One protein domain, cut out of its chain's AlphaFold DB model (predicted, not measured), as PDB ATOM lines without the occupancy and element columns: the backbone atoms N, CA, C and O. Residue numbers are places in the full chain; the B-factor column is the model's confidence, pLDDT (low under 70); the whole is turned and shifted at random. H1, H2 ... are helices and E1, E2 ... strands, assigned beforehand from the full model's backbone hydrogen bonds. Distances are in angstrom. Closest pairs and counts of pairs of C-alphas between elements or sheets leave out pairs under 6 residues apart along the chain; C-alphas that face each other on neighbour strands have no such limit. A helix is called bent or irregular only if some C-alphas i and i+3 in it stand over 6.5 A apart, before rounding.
ATOM      1  N   ILE A   3       5.442 -23.543  -9.354       92.06
ATOM      2  CA  ILE A   3       5.468 -24.490 -10.469       92.06
ATOM      3  C   ILE A   3       6.589 -25.485 -10.212       92.06
ATOM      4  O   ILE A   3       7.725 -25.074  -9.992       92.06
ATOM      5  N   GLU A   4       6.267 -26.771 -10.226       94.31
ATOM      6  CA  GLU A   4       7.206 -27.848  -9.907       94.31
ATOM      7  C   GLU A   4       6.838 -29.147 -10.623       94.31
ATOM      8  O   GLU A   4       5.686 -29.344 -11.031       94.31
ATOM      9  N   GLU A   5       7.821 -30.032 -10.776       95.44
ATOM     10  CA  GLU A   5       7.595 -31.383 -11.276       95.44
ATOM     11  C   GLU A   5       7.020 -32.279 -10.181       95.44
ATOM     12  O   GLU A   5       7.621 -32.440  -9.120       95.44
ATOM     13  N   THR A   6       5.884 -32.907 -10.473       96.31
ATOM     14  CA  THR A   6       5.223 -33.838  -9.554       96.31
ATOM     15  C   THR A   6       4.903 -35.145 -10.281       96.31
ATOM     16  O   THR A   6       4.403 -35.097 -11.412       96.31
ATOM     17  N   PRO A   7       5.159 -36.317  -9.669       96.88
ATOM     18  CA  PRO A   7       4.784 -37.596 -10.256       96.88
ATOM     19  C   PRO A   7       3.263 -37.773 -10.229       96.88
ATOM     20  O   PRO A   7       2.639 -37.741  -9.170       96.88
ATOM     21  N   TYR A   8       2.668 -38.011 -11.395       95.56
ATOM     22  CA  TYR A   8       1.260 -38.376 -11.536       95.56
ATOM     23  C   TYR A   8       1.131 -39.712 -12.259       95.56
ATOM     24  O   TYR A   8       1.779 -39.958 -13.279       95.56
ATOM     25  N   THR A   9       0.254 -40.566 -11.733       96.19
ATOM     26  CA  THR A   9      -0.061 -41.874 -12.314       96.19
ATOM     27  C   THR A   9      -1.455 -41.849 -12.913       96.19
ATOM     28  O   THR A   9      -2.424 -41.561 -12.211       96.19
ATOM     29  N   ARG A  10      -1.566 -42.178 -14.200       96.56
ATOM     30  CA  ARG A  10      -2.834 -42.411 -14.908       96.56
ATOM     31  C   ARG A  10      -2.636 -43.531 -15.914       96.56
ATOM     32  O   ARG A  10      -1.546 -43.677 -16.461       96.56
ATOM     33  N   LEU A  11      -3.682 -44.311 -16.179       96.00
ATOM     34  CA  LEU A  11      -3.634 -45.392 -17.175       96.00
ATOM     35  C   LEU A  11      -2.476 -46.382 -16.920       96.00
ATOM     36  O   LEU A  11      -1.791 -46.806 -17.848       96.00
ATOM     37  N   CYS A  12      -2.234 -46.700 -15.642       95.69
ATOM     38  CA  CYS A  12      -1.147 -47.565 -15.164       95.69
ATOM     39  C   CYS A  12       0.279 -47.044 -15.457       95.69
ATOM     40  O   CYS A  12       1.240 -47.796 -15.318       95.69
ATOM     41  N   SER A  13       0.429 -45.781 -15.867       96.19
ATOM     42  CA  SER A  13       1.710 -45.172 -16.226       96.19
ATOM     43  C   SER A  13       1.982 -43.955 -15.351       96.19
ATOM     44  O   SER A  13       1.135 -43.066 -15.232       96.19
ATOM     45  N   THR A  14       3.175 -43.897 -14.766       96.56
ATOM     46  CA  THR A  14       3.641 -42.757 -13.972       96.56
ATOM     47  C   THR A  14       4.571 -41.895 -14.808       96.56
ATOM     48  O   THR A  14       5.474 -42.412 -15.463       96.56
ATOM     49  N   LYS A  15       4.371 -40.579 -14.766       95.38
ATOM     50  CA  LYS A  15       5.317 -39.601 -15.304       95.38
ATOM     51  C   LYS A  15       5.343 -38.354 -14.433       95.38
ATOM     52  O   LYS A  15       4.350 -38.035 -13.777       95.38
ATOM     53  N   ASN A  16       6.457 -37.635 -14.464       94.75
ATOM     54  CA  ASN A  16       6.500 -36.294 -13.903       94.75
ATOM     55  C   ASN A  16       5.788 -35.331 -14.854       94.75
ATOM     56  O   ASN A  16       5.958 -35.386 -16.073       94.75
ATOM     57  N   ILE A  17       4.962 -34.460 -14.292       95.00
ATOM     58  CA  ILE A  17       4.351 -33.346 -15.010       95.00
ATOM     59  C   ILE A  17       4.629 -32.056 -14.253       95.00
ATOM     60  O   ILE A  17       4.751 -32.067 -13.028       95.00
ATOM     61  N   LEU A  18       4.688 -30.937 -14.974       94.25
ATOM     62  CA  LEU A  18       4.603 -29.641 -14.316       94.25
ATOM     63  C   LEU A  18       3.225 -29.481 -13.686       94.25
ATOM     64  O   LEU A  18       2.205 -29.723 -14.326       94.25
ATOM     65  N   THR A  19       3.222 -29.028 -12.445       95.94
ATOM     66  CA  THR A  19       2.028 -28.779 -11.639       95.94
ATOM     67  C   THR A  19       2.140 -27.435 -10.951       95.94
ATOM     68  O   THR A  19       3.222 -26.852 -10.901       95.94
ATOM     69  N   VAL A  20       1.031 -26.949 -10.396       95.81
ATOM     70  CA  VAL A  20       1.046 -25.785  -9.506       95.81
ATOM     71  C   VAL A  20       0.739 -26.245  -8.090       95.81
ATOM     72  O   VAL A  20      -0.333 -26.784  -7.836       95.81
ATOM     73  N   ASN A  21       1.668 -26.004  -7.165       96.19
ATOM     74  CA  ASN A  21       1.612 -26.450  -5.771       96.19
ATOM     75  C   ASN A  21       1.365 -27.972  -5.646       96.19
ATOM     76  O   ASN A  21       0.537 -28.394  -4.838       96.19
ATOM     77  N   GLY A  22       1.990 -28.776  -6.509       96.56
ATOM     78  CA  GLY A  22       1.805 -30.229  -6.560       96.56
ATOM     79  C   GLY A  22       0.457 -30.714  -7.109       96.56
ATOM     80  O   GLY A  22       0.212 -31.920  -7.135       96.56
ATOM     81  N   GLN A  23      -0.435 -29.815  -7.543       97.50
ATOM     82  CA  GLN A  23      -1.814 -30.143  -7.925       97.50
ATOM     83  C   GLN A  23      -2.015 -30.194  -9.446       97.50
ATOM     84  O   GLN A  23      -1.509 -29.344 -10.185       97.50
ATOM     85  N   PHE A  24      -2.796 -31.183  -9.888       97.06
ATOM     86  CA  PHE A  24      -3.299 -31.332 -11.250       97.06
ATOM     87  C   PHE A  24      -4.763 -31.836 -11.241       97.06
ATOM     88  O   PHE A  24      -5.002 -32.968 -10.803       97.06
ATOM     89  N   PRO A  25      -5.740 -31.051 -11.744       97.75
ATOM     90  CA  PRO A  25      -5.626 -29.640 -12.127       97.75
ATOM     91  C   PRO A  25      -5.106 -28.769 -10.978       97.75
ATOM     92  O   PRO A  25      -5.176 -29.151  -9.811       97.75
ATOM     93  N   GLY A  26      -4.556 -27.605 -11.304       97.50
ATOM     94  CA  GLY A  26      -4.036 -26.665 -10.320       97.50
ATOM     95  C   GLY A  26      -5.128 -26.022  -9.451       97.50
ATOM     96  O   GLY A  26      -6.325 -26.155  -9.725       97.50
ATOM     97  N   PRO A  27      -4.727 -25.277  -8.406       96.12
ATOM     98  CA  PRO A  27      -5.658 -24.679  -7.458       96.12
ATOM     99  C   PRO A  27      -6.594 -23.663  -8.122       96.12
ATOM    100  O   PRO A  27      -6.201 -22.896  -9.005       96.12
ATOM    101  N   SER A  28      -7.833 -23.616  -7.637       94.69
ATOM    102  CA  SER A  28      -8.799 -22.600  -8.055       94.69
ATOM    103  C   SER A  28      -8.454 -21.243  -7.434       94.69
ATOM    104  O   SER A  28      -8.141 -21.152  -6.246       94.69
ATOM    105  N   VAL A  29      -8.513 -20.181  -8.235       91.62
ATOM    106  CA  VAL A  29      -8.406 -18.795  -7.762       91.62
ATOM    107  C   VAL A  29      -9.809 -18.234  -7.600       91.62
ATOM    108  O   VAL A  29     -10.642 -18.402  -8.481       91.62
ATOM    109  N   HIS A  30     -10.067 -17.575  -6.475       92.69
ATOM    110  CA  HIS A  30     -11.388 -17.077  -6.106       92.69
ATOM    111  C   HIS A  30     -11.307 -15.588  -5.791       92.69
ATOM    112  O   HIS A  30     -10.536 -15.188  -4.918       92.69
ATOM    113  N   ILE A  31     -12.117 -14.783  -6.472       90.56
ATOM    114  CA  ILE A  31     -12.219 -13.335  -6.252       90.56
ATOM    115  C   ILE A  31     -13.668 -12.869  -6.414       90.56
ATOM    116  O   ILE A  31     -14.509 -13.619  -6.902       90.56
ATOM    117  N   ARG A  32     -13.985 -11.630  -6.034       91.25
ATOM    118  CA  ARG A  32     -15.253 -10.978  -6.392       91.25
ATOM    119  C   ARG A  32     -15.040  -9.970  -7.513       91.25
ATOM    120  O   ARG A  32     -13.947  -9.434  -7.675       91.25
ATOM    121  N   GLN A  33     -16.092  -9.693  -8.274       88.00
ATOM    122  CA  GLN A  33     -16.066  -8.645  -9.290       88.00
ATOM    123  C   GLN A  33     -15.628  -7.309  -8.656       88.00
ATOM    124  O   GLN A  33     -16.112  -6.927  -7.588       88.00
ATOM    125  N   GLY A  34     -14.691  -6.612  -9.300       83.12
ATOM    126  CA  GLY A  34     -14.080  -5.383  -8.790       83.12
ATOM    127  C   GLY A  34     -12.867  -5.586  -7.871       83.12
ATOM    128  O   GLY A  34     -12.158  -4.609  -7.609       83.12
ATOM    129  N   ASP A  35     -12.588  -6.815  -7.420       82.88
ATOM    130  CA  ASP A  35     -11.370  -7.125  -6.669       82.88
ATOM    131  C   ASP A  35     -10.123  -7.062  -7.576       82.88
ATOM    132  O   ASP A  35     -10.170  -7.162  -8.805       82.88
ATOM    133  N   SER A  36      -8.958  -6.912  -6.945       76.94
ATOM    134  CA  SER A  36      -7.658  -7.106  -7.593       76.94
ATOM    135  C   SER A  36      -6.933  -8.271  -6.932       76.94
ATOM    136  O   SER A  36      -6.868  -8.341  -5.706       76.94
ATOM    137  N   ALA A  37      -6.366  -9.163  -7.740       74.81
ATOM    138  CA  ALA A  37      -5.584 -10.297  -7.267       74.81
ATOM    139  C   ALA A  37      -4.115 -10.117  -7.637       74.81
ATOM    140  O   ALA A  37      -3.780  -9.780  -8.772       74.81
ATOM    141  N   ILE A  38      -3.228 -10.378  -6.680       76.62
ATOM    142  CA  ILE A  38      -1.791 -10.476  -6.929       76.62
ATOM    143  C   ILE A  38      -1.411 -11.942  -6.834       76.62
ATOM    144  O   ILE A  38      -1.588 -12.564  -5.787       76.62
ATOM    145  N   VAL A  39      -0.880 -12.491  -7.925       77.31
ATOM    146  CA  VAL A  39      -0.391 -13.865  -7.943       77.31
ATOM    147  C   VAL A  39       1.118 -13.861  -8.112       77.31
ATOM    148  O   VAL A  39       1.671 -13.395  -9.110       77.31
ATOM    149  N   HIS A  40       1.791 -14.398  -7.100       80.06
ATOM    150  CA  HIS A  40       3.223 -14.658  -7.128       80.06
ATOM    151  C   HIS A  40       3.454 -16.019  -7.773       80.06
ATOM    152  O   HIS A  40       2.908 -17.022  -7.298       80.06
ATOM    153  N   VAL A  41       4.233 -16.059  -8.852       82.25
ATOM    154  CA  VAL A  41       4.543 -17.292  -9.573       82.25
ATOM    155  C   VAL A  41       6.032 -17.580  -9.428       82.25
ATOM    156  O   VAL A  41       6.879 -16.770  -9.792       82.25
ATOM    157  N   HIS A  42       6.354 -18.751  -8.888       86.44
ATOM    158  CA  HIS A  42       7.729 -19.206  -8.712       86.44
ATOM    159  C   HIS A  42       7.944 -20.442  -9.572       86.44
ATOM    160  O   HIS A  42       7.371 -21.492  -9.283       86.44
ATOM    161  N   ASN A  43       8.745 -20.314 -10.628       87.19
ATOM    162  CA  ASN A  43       9.084 -21.442 -11.483       87.19
ATOM    163  C   ASN A  43      10.258 -22.228 -10.884       87.19
ATOM    164  O   ASN A  43      11.379 -21.734 -10.878       87.19
ATOM    165  N   LYS A  44       9.985 -23.430 -10.370       91.12
ATOM    166  CA  LYS A  44      10.981 -24.451 -10.003       91.12
ATOM    167  C   LYS A  44      10.933 -25.654 -10.958       91.12
ATOM    168  O   LYS A  44      11.491 -26.703 -10.654       91.12
ATOM    169  N   GLY A  45      10.206 -25.529 -12.070       86.94
ATOM    170  CA  GLY A  45      10.135 -26.537 -13.117       86.94
ATOM    171  C   GLY A  45      11.394 -26.565 -13.982       86.94
ATOM    172  O   GLY A  45      12.249 -25.687 -13.908       86.94
ATOM    173  N   ASN A  46      11.487 -27.573 -14.843       85.44
ATOM    174  CA  ASN A  46      12.618 -27.797 -15.749       85.44
ATOM    175  C   ASN A  46      12.519 -27.051 -17.095       85.44
ATOM    176  O   ASN A  46      13.381 -27.233 -17.953       85.44
ATOM    177  N   GLN A  47      11.483 -26.237 -17.304       82.06
ATOM    178  CA  GLN A  47      11.275 -25.482 -18.542       82.06
ATOM    179  C   GLN A  47      10.750 -24.071 -18.262       82.06
ATOM    180  O   GLN A  47      10.092 -23.816 -17.247       82.06
ATOM    181  N   ASN A  48      11.024 -23.150 -19.191       82.81
ATOM    182  CA  ASN A  48      10.438 -21.812 -19.176       82.81
ATOM    183  C   ASN A  48       8.921 -21.905 -19.344       82.81
ATOM    184  O   ASN A  48       8.422 -22.704 -20.136       82.81
ATOM    185  N   ILE A  49       8.186 -21.078 -18.603       81.94
ATOM    186  CA  ILE A  49       6.728 -21.122 -18.610       81.94
ATOM    187  C   ILE A  49       6.137 -19.750 -18.318       81.94
ATOM    188  O   ILE A  49       6.601 -19.004 -17.459       81.94
ATOM    189  N   THR A  50       5.080 -19.423 -19.042       80.00
ATOM    190  CA  THR A  50       4.264 -18.227 -18.862       80.00
ATOM    191  C   THR A  50       2.890 -18.644 -18.376       80.00
ATOM    192  O   THR A  50       2.379 -19.672 -18.811       80.00
ATOM    193  N   ILE A  51       2.282 -17.864 -17.483       80.44
ATOM    194  CA  ILE A  51       0.904 -18.083 -17.034       80.44
ATOM    195  C   ILE A  51       0.022 -16.982 -17.616       80.44
ATOM    196  O   ILE A  51       0.350 -15.797 -17.528       80.44
ATOM    197  N   HIS A  52      -1.094 -17.396 -18.201       79.62
ATOM    198  CA  HIS A  52      -2.171 -16.547 -18.671       79.62
ATOM    199  C   HIS A  52      -3.389 -16.693 -17.758       79.62
ATOM    200  O   HIS A  52      -3.710 -17.783 -17.281       79.62
ATOM    201  N   TRP A  53      -4.061 -15.570 -17.532       78.06
ATOM    202  CA  TRP A  53      -5.315 -15.473 -16.800       78.06
ATOM    203  C   TRP A  53      -6.370 -15.111 -17.834       78.06
ATOM    204  O   TRP A  53      -6.329 -14.003 -18.366       78.06
ATOM    205  N   TYR A  54      -7.252 -16.049 -18.167       66.38
ATOM    206  CA  TYR A  54      -8.284 -15.819 -19.165       66.38
ATOM    207  C   TYR A  54      -9.317 -14.858 -18.573       66.38
ATOM    208  O   TYR A  54     -10.041 -15.236 -17.662       66.38
ATOM    209  N   ALA A  55      -9.359 -13.617 -19.049       53.75
ATOM    210  CA  ALA A  55     -10.381 -12.624 -18.733       53.75
ATOM    211  C   ALA A  55     -10.877 -12.064 -20.071       53.75
ATOM    212  O   ALA A  55     -10.056 -11.714 -20.925       53.75
ATOM    213  N   ALA A  56     -12.194 -12.091 -20.293       43.41
ATOM    214  CA  ALA A  56     -12.820 -11.915 -21.604       43.41
ATOM    215  C   ALA A  56     -12.490 -10.570 -22.275       43.41
ATOM    216  O   ALA A  56     -12.577 -10.477 -23.499       43.41
ATOM    217  N   GLU A  57     -12.048  -9.564 -21.514       36.38
ATOM    218  CA  GLU A  57     -11.698  -8.249 -22.061       36.38
ATOM    219  C   GLU A  57     -10.218  -7.864 -21.917       36.38
ATOM    220  O   GLU A  57      -9.793  -6.842 -22.456       36.38
ATOM    221  N   PHE A  58      -9.381  -8.691 -21.278       35.22
ATOM    222  CA  PHE A  58      -7.984  -8.334 -21.025       35.22
ATOM    223  C   PHE A  58      -6.991  -9.476 -21.282       35.22
ATOM    224  O   PHE A  58      -6.656 -10.290 -20.422       35.22
ATOM    225  N   PHE A  59      -6.420  -9.452 -22.488       39.91
ATOM    226  CA  PHE A  59      -5.249 -10.239 -22.863       39.91
ATOM    227  C   PHE A  59      -4.006  -9.756 -22.103       39.91
ATOM    228  O   PHE A  59      -3.363  -8.781 -22.494       39.91
ATOM    229  N   PHE A  60      -3.609 -10.462 -21.042       40.53
ATOM    230  CA  PHE A  60      -2.317 -10.225 -20.395       40.53
ATOM    231  C   PHE A  60      -1.401 -11.445 -20.506       40.53
ATOM    232  O   PHE A  60      -1.625 -12.489 -19.892       40.53
ATOM    233  N   PHE A  61      -0.332 -11.283 -21.289       40.00
ATOM    234  CA  PHE A  61       0.808 -12.192 -21.327       40.00
ATOM    235  C   PHE A  61       1.852 -11.728 -20.310       40.00
ATOM    236  O   PHE A  61       2.318 -10.586 -20.360       40.00
ATOM    237  N   ALA A  62       2.246 -12.610 -19.395       38.84
ATOM    238  CA  ALA A  62       3.441 -12.419 -18.589       38.84
ATOM    239  C   ALA A  62       4.505 -13.421 -19.046       38.84
ATOM    240  O   ALA A  62       4.382 -14.617 -18.798       38.84
ATOM    241  N   LEU A  63       5.551 -12.931 -19.715       32.91
ATOM    242  CA  LEU A  63       6.815 -13.657 -19.830       32.91
ATOM    243  C   LEU A  63       7.428 -13.711 -18.431       32.91
ATOM    244  O   LEU A  63       7.915 -12.699 -17.930       32.91
ATOM    245  N   LEU A  64       7.326 -14.864 -17.774       44.75
ATOM    246  CA  LEU A  64       7.905 -15.074 -16.456       44.75
ATOM    247  C   LEU A  64       9.273 -15.734 -16.647       44.75
ATOM    248  O   LEU A  64       9.383 -16.948 -16.799       44.75
ATOM    249  N   GLN A  65      10.325 -14.915 -16.662       38.12
ATOM    250  CA  GLN A  65      11.636 -15.369 -16.198       38.12
ATOM    251  C   GLN A  65      11.585 -15.428 -14.656       38.12
ATOM    252  O   GLN A  65      10.739 -14.764 -14.045       38.12
ATOM    253  N   GLU A  66      12.408 -16.288 -14.051       40.41
ATOM    254  CA  GLU A  66      12.397 -16.664 -12.626       40.41
ATOM    255  C   GLU A  66      12.007 -15.532 -11.641       40.41
ATOM    256  O   GLU A  66      12.450 -14.395 -11.769       40.41
ATOM    257  N   ASN A  67      11.211 -15.869 -10.612       48.72
ATOM    258  CA  ASN A  67      10.793 -14.981  -9.508       48.72
ATOM    259  C   ASN A  67      10.047 -13.698  -9.917       48.72
ATOM    260  O   ASN A  67      10.438 -12.589  -9.553       48.72
ATOM    261  N   SER A  68       8.914 -13.841 -10.602       47.59
ATOM    262  CA  SER A  68       8.065 -12.708 -10.982       47.59
ATOM    263  C   SER A  68       6.672 -12.777 -10.343       47.59
ATOM    264  O   SER A  68       6.035 -13.824 -10.221       47.59
ATOM    265  N   SER A  69       6.190 -11.620  -9.891       45.81
ATOM    266  CA  SER A  69       4.870 -11.440  -9.287       45.81
ATOM    267  C   SER A  69       4.082 -10.403 -10.062       45.81
ATOM    268  O   SER A  69       4.633  -9.344 -10.374       45.81
ATOM    269  N   LYS A  70       2.804 -10.668 -10.349       52.00
ATOM    270  CA  LYS A  70       1.971  -9.703 -11.072       52.00
ATOM    271  C   LYS A  70       0.574  -9.576 -10.475       52.00
ATOM    272  O   LYS A  70      -0.047 -10.560 -10.080       52.00
ATOM    273  N   ALA A  71       0.129  -8.326 -10.399       46.78
ATOM    274  CA  ALA A  71      -1.213  -7.934 -10.009       46.78
ATOM    275  C   ALA A  71      -2.092  -7.815 -11.257       46.78
ATOM    276  O   ALA A  71      -1.713  -7.119 -12.201       46.78
ATOM    277  N   SER A  72      -3.252  -8.463 -11.237       49.91
ATOM    278  CA  SER A  72      -4.293  -8.336 -12.252       49.91
ATOM    279  C   SER A  72      -5.576  -7.855 -11.581       49.91
ATOM    280  O   SER A  72      -5.973  -8.363 -10.529       49.91
ATOM    281  N   ARG A  73      -6.218  -6.851 -12.179       54.09
ATOM    282  CA  ARG A  73      -7.521  -6.343 -11.744       54.09
ATOM    283  C   ARG A  73      -8.594  -6.941 -12.642       54.09
ATOM    284  O   ARG A  73      -8.449  -6.870 -13.856       54.09
ATOM    285  N   VAL A  74      -9.636  -7.504 -12.041       59.94
ATOM    286  CA  VAL A  74     -10.806  -8.019 -12.761       59.94
ATOM    287  C   VAL A  74     -11.894  -6.968 -12.641       59.94
ATOM    288  O   VAL A  74     -12.354  -6.673 -11.533       59.94
ATOM    289  N   THR A  75     -12.213  -6.306 -13.751       62.84
ATOM    290  CA  THR A  75     -13.081  -5.125 -13.728       62.84
ATOM    291  C   THR A  75     -14.538  -5.503 -13.938       62.84
ATOM    292  O   THR A  75     -15.362  -5.135 -13.098       62.84
ATOM    293  N   ASP A  76     -14.837  -6.302 -14.964       74.75
ATOM    294  CA  ASP A  76     -16.211  -6.460 -15.457       74.75
ATOM    295  C   ASP A  76     -16.685  -7.917 -15.501       74.75
ATOM    296  O   ASP A  76     -17.888  -8.172 -15.404       74.75
ATOM    297  N   GLU A  77     -15.774  -8.889 -15.536       84.06
ATOM    298  CA  GLU A  77     -16.126 -10.304 -15.610       84.06
ATOM    299  C   GLU A  77     -16.821 -10.819 -14.336       84.06
ATOM    300  O   GLU A  77     -16.534 -10.396 -13.214       84.06
ATOM    301  N   ILE A  78     -17.741 -11.772 -14.508       90.06
ATOM    302  CA  ILE A  78     -18.489 -12.431 -13.432       90.06
ATOM    303  C   ILE A  78     -18.871 -13.863 -13.828       90.06
ATOM    304  O   ILE A  78     -19.372 -14.115 -14.917       90.06
ATOM    305  N   GLY A  79     -18.656 -14.829 -12.940       94.12
ATOM    306  CA  GLY A  79     -18.847 -16.254 -13.216       94.12
ATOM    307  C   GLY A  79     -17.518 -16.998 -13.313       94.12
ATOM    308  O   GLY A  79     -16.595 -16.739 -12.538       94.12
ATOM    309  N   THR A  80     -17.428 -17.961 -14.227       95.50
ATOM    310  CA  THR A  80     -16.241 -18.818 -14.361       95.50
ATOM    311  C   THR A  80     -15.330 -18.392 -15.501       95.50
ATOM    312  O   THR A  80     -15.747 -18.234 -16.646       95.50
ATOM    313  N   LEU A  81     -14.053 -18.295 -15.171       92.12
ATOM    314  CA  LEU A  81     -12.903 -18.142 -16.045       92.12
ATOM    315  C   LEU A  81     -11.878 -19.228 -15.671       92.12
ATOM    316  O   LEU A  81     -12.151 -20.135 -14.876       92.12
ATOM    317  N   TRP A  82     -10.676 -19.152 -16.230       92.31
ATOM    318  CA  TRP A  82      -9.610 -20.097 -15.925       92.31
ATOM    319  C   TRP A  82      -8.236 -19.471 -16.141       92.31
ATOM    320  O   TRP A  82      -8.086 -18.439 -16.792       92.31
ATOM    321  N   TRP A  83      -7.218 -20.076 -15.550       90.88
ATOM    322  CA  TRP A  83      -5.826 -19.714 -15.769       90.88
ATOM    323  C   TRP A  83      -5.083 -20.920 -16.316       90.88
ATOM    324  O   TRP A  83      -5.431 -22.063 -16.015       90.88
ATOM    325  N   HIS A  84      -4.057 -20.677 -17.125       90.88
ATOM    326  CA  HIS A  84      -3.274 -21.750 -17.719       90.88
ATOM    327  C   HIS A  84      -1.885 -21.307 -18.146       90.88
ATOM    328  O   HIS A  84      -1.602 -20.120 -18.288       90.88
ATOM    329  N   ALA A  85      -1.005 -22.274 -18.377       88.69
ATOM    330  CA  ALA A  85       0.261 -21.999 -19.020       88.69
ATOM    331  C   ALA A  85       0.053 -21.613 -20.485       88.69
ATOM    332  O   ALA A  85      -0.641 -22.309 -21.223       88.69
ATOM    333  N   HIS A  86       0.687 -20.528 -20.915       84.06
ATOM    334  CA  HIS A  86       0.627 -20.027 -22.289       84.06
ATOM    335  C   HIS A  86       1.987 -20.169 -22.991       84.06
ATOM    336  O   HIS A  86       2.446 -19.289 -23.722       84.06
ATOM    337  N   SER A  87       2.659 -21.285 -22.712       79.38
ATOM    338  CA  SER A  87       3.921 -21.699 -23.324       79.38
ATOM    339  C   SER A  87       3.726 -23.081 -23.927       79.38
ATOM    340  O   SER A  87       3.583 -24.065 -23.192       79.38
ATOM    341  N   ASP A  88       3.692 -23.134 -25.257       83.38
ATOM    342  CA  ASP A  88       3.490 -24.358 -26.027       83.38
ATOM    343  C   ASP A  88       2.280 -25.167 -25.526       83.38
ATOM    344  O   ASP A  88       1.224 -24.617 -25.211       83.38
ATOM    345  N   TRP A  89       2.425 -26.487 -25.422       86.31
ATOM    346  CA  TRP A  89       1.373 -27.400 -24.982       86.31
ATOM    347  C   TRP A  89       1.349 -27.591 -23.455       86.31
ATOM    348  O   TRP A  89       0.681 -28.491 -22.936       86.31
ATOM    349  N   SER A  90       2.035 -26.726 -22.697       86.38
ATOM    350  CA  SER A  90       2.098 -26.814 -21.229       86.38
ATOM    351  C   SER A  90       0.740 -26.593 -20.554       86.38
ATOM    352  O   SER A  90       0.550 -27.050 -19.426       86.38
ATOM    353  N   THR A  91      -0.222 -25.962 -21.244       87.12
ATOM    354  CA  THR A  91      -1.618 -25.808 -20.786       87.12
ATOM    355  C   THR A  91      -2.266 -27.148 -20.418       87.12
ATOM    356  O   THR A  91      -3.048 -27.217 -19.481       87.12
ATOM    357  N   THR A  92      -1.861 -28.251 -21.061       87.94
ATOM    358  CA  THR A  92      -2.375 -29.605 -20.769       87.94
ATOM    359  C   THR A  92      -2.076 -30.084 -19.348       87.94
ATOM    360  O   THR A  92      -2.816 -30.905 -18.813       87.94
ATOM    361  N   LYS A  93      -0.999 -29.579 -18.733       90.88
ATOM    362  CA  LYS A  93      -0.529 -29.961 -17.391       90.88
ATOM    363  C   LYS A  93      -0.749 -28.832 -16.373       90.88
ATOM    364  O   LYS A  93      -1.029 -29.085 -15.207       90.88
ATOM    365  N   VAL A  94      -0.630 -27.578 -16.810       94.19
ATOM    366  CA  VAL A  94      -0.637 -26.391 -15.947       94.19
ATOM    367  C   VAL A  94      -1.855 -25.531 -16.275       94.19
ATOM    368  O   VAL A  94      -1.799 -24.663 -17.142       94.19
ATOM    369  N   HIS A  95      -2.954 -25.780 -15.568       95.44
ATOM    370  CA  HIS A  95      -4.202 -25.022 -15.657       95.44
ATOM    371  C   HIS A  95      -5.005 -25.129 -14.357       95.44
ATOM    372  O   HIS A  95      -4.806 -26.063 -13.581       95.44
ATOM    373  N   GLY A  96      -5.945 -24.215 -14.139       96.06
ATOM    374  CA  GLY A  96      -6.889 -24.270 -13.025       96.06
ATOM    375  C   GLY A  96      -8.030 -23.270 -13.184       96.06
ATOM    376  O   GLY A  96      -8.013 -22.409 -14.062       96.06
ATOM    377  N   ALA A  97      -9.051 -23.392 -12.338       96.38
ATOM    378  CA  ALA A  97     -10.213 -22.511 -12.402       96.38
ATOM    379  C   ALA A  97      -9.897 -21.105 -11.872       96.38
ATOM    380  O   ALA A  97      -9.086 -20.926 -10.959       96.38
ATOM    381  N   PHE A  98     -10.585 -20.107 -12.417       93.06
ATOM    382  CA  PHE A  98     -10.572 -18.734 -11.931       93.06
ATOM    383  C   PHE A  98     -12.022 -18.277 -11.767       93.06
ATOM    384  O   PHE A  98     -12.740 -18.095 -12.741       93.06
ATOM    385  N   ILE A  99     -12.488 -18.149 -10.532       94.50
ATOM    386  CA  ILE A  99     -13.899 -17.937 -10.210       94.50
ATOM    387  C   ILE A  99     -14.093 -16.507  -9.722       94.50
ATOM    388  O   ILE A  99     -13.477 -16.085  -8.739       94.50
ATOM    389  N   VAL A 100     -14.982 -15.785 -10.403       93.56
ATOM    390  CA  VAL A 100     -15.354 -14.405 -10.093       93.56
ATOM    391  C   VAL A 100     -16.780 -14.372  -9.568       93.56
ATOM    392  O   VAL A 100     -17.753 -14.530 -10.301       93.56
ATOM    393  N   TYR A 101     -16.915 -14.178  -8.267       95.12
ATOM    394  CA  TYR A 101     -18.205 -14.072  -7.598       95.12
ATOM    395  C   TYR A 101     -18.842 -12.686  -7.800       95.12
ATOM    396  O   TYR A 101     -18.121 -11.711  -8.042       95.12
ATOM    397  N   PRO A 102     -20.168 -12.554  -7.596       94.62
ATOM    398  CA  PRO A 102     -20.819 -11.252  -7.505       94.62
ATOM    399  C   PRO A 102     -20.142 -10.313  -6.501       94.62
ATOM    400  O   PRO A 102     -19.538 -10.755  -5.506       94.62
ATOM    401  N   LYS A 103     -20.285  -9.004  -6.738       93.19
ATOM    402  CA  LYS A 103     -19.862  -7.965  -5.793       93.19
ATOM    403  C   LYS A 103     -20.474  -8.215  -4.417       93.19
ATOM    404  O   LYS A 103     -21.523  -8.840  -4.268       93.19
ATOM    405  N   ARG A 104     -19.806  -7.736  -3.367       91.06
ATOM    406  CA  ARG A 104     -20.350  -7.848  -2.006       91.06
ATOM    407  C   ARG A 104     -21.694  -7.119  -1.931       91.06
ATOM    408  O   ARG A 104     -21.764  -5.945  -2.269       91.06
ATOM    409  N   GLY A 105     -22.722  -7.815  -1.453       92.25
ATOM    410  CA  GLY A 105     -24.087  -7.287  -1.370       92.25
ATOM    411  C   GLY A 105     -24.938  -7.529  -2.620       92.25
ATOM    412  O   GLY A 105     -26.142  -7.301  -2.563       92.25
ATOM    413  N   GLU A 106     -24.353  -8.036  -3.707       94.56
ATOM    414  CA  GLU A 106     -25.089  -8.491  -4.884       94.56
ATOM    415  C   GLU A 106     -25.287 -10.010  -4.848       94.56
ATOM    416  O   GLU A 106     -24.453 -10.760  -4.333       94.56
ATOM    417  N   ASN A 107     -26.405 -10.459  -5.412       94.38
ATOM    418  CA  ASN A 107     -26.757 -11.871  -5.524       94.38
ATOM    419  C   ASN A 107     -26.615 -12.339  -6.974       94.38
ATOM    420  O   ASN A 107     -26.600 -11.532  -7.906       94.38
ATOM    421  N   TYR A 108     -26.567 -13.656  -7.172       96.62
ATOM    422  CA  TYR A 108     -26.742 -14.229  -8.503       96.62
ATOM    423  C   TYR A 108     -28.097 -13.808  -9.109       96.62
ATOM    424  O   TYR A 108     -29.077 -13.657  -8.376       96.62
TER     425      TYR A 108
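This is residues 3 to 108 of the 320 residues of the protein "Laccase" of Coffea canephora (UniProt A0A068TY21). A four-stranded sheet, E3, E8, E7 and E5, curls like part of a barrel, and the two-stranded ribbon of E4 and E6 lies across its open side without closing the ring. The bent hairpin of E1 and E2 makes one end of the long axis, and residues 102 to 108, past E8, lie at the other. The printed part has 106 residues, with eight named strands and one named helix in the order E1 E2 E3 E4 E5 E6 E7 H1 E8. The class is mostly strand; the larger sheet is mixed, and the two pairs are antiparallel. The whole is compact, with a radius of gyration of the C-alphas of 14.9 A, and only just elongated, spanning 47 by 31 by 19 A.

E1, residues 3 to 10, begins with C-alpha 3 at (5.468, -24.490, -10.469), is 20.2 A long and bends by 54 degrees at residue 7. E2, residues 13 to 20, is 20.5 A long and bends by 55 degrees at residue 16. E3 is residues 29 to 32. E4, residues 36 to 43, is 22.4 A long, with C-alpha 43 at (9.084, -21.442, -11.483). E5 is residues 51 to 54, and E6, residues 68 to 73, is 16.9 A long. E7, residues 79 to 85, is 20.8 A long. H1, residues 88 to 92, is irregular: C-alphas 88 and 91 are 7.5 A apart. E8, residues 95 to 101, is 19.5 A long and ends with C-alpha 101 at (-18.205, -14.072, -7.598).

The strongly twisted sheet runs E3, E8, E7, E5. E3 and E8 are parallel, with N 29 and O 97 at 2.9 A; E8 and E7 are antiparallel, with N 81 and O 98 at 2.8 A; E7 and E5 are antiparallel, with N 52 and O 84 at 2.8 A. H1 only grazes this sheet with its residues 90 to 92. H1 has 0 of 1 O i to N i+4 pairs and 1 of 2 O i to N i+3 pairs within hydrogen-bond range. E4 and E6 are antiparallel, with N 72 and O 37 at 2.8 A. E4 and E5 are only just apart, their closest C-alphas 8.3 A from each other. The closest C-alphas of E1 and E4, those of Ile 3 and Asn 43, are 4.8 A apart. In the hairpin of E1 and E2, N 6 and O 17 are 2.9 A apart.

The C-alphas of Cys 12 and Gly 105, the two farthest apart, are separated by 48.4 A. The printed part has no cut. The link from E5 to E6, residues 55 to 67, is long; its residues 61 to 62 pair antiparallel with residues 51 to 52 of E5. The mean pLDDT of the printed part is 81.1, and residues 54 to 75 are under 70.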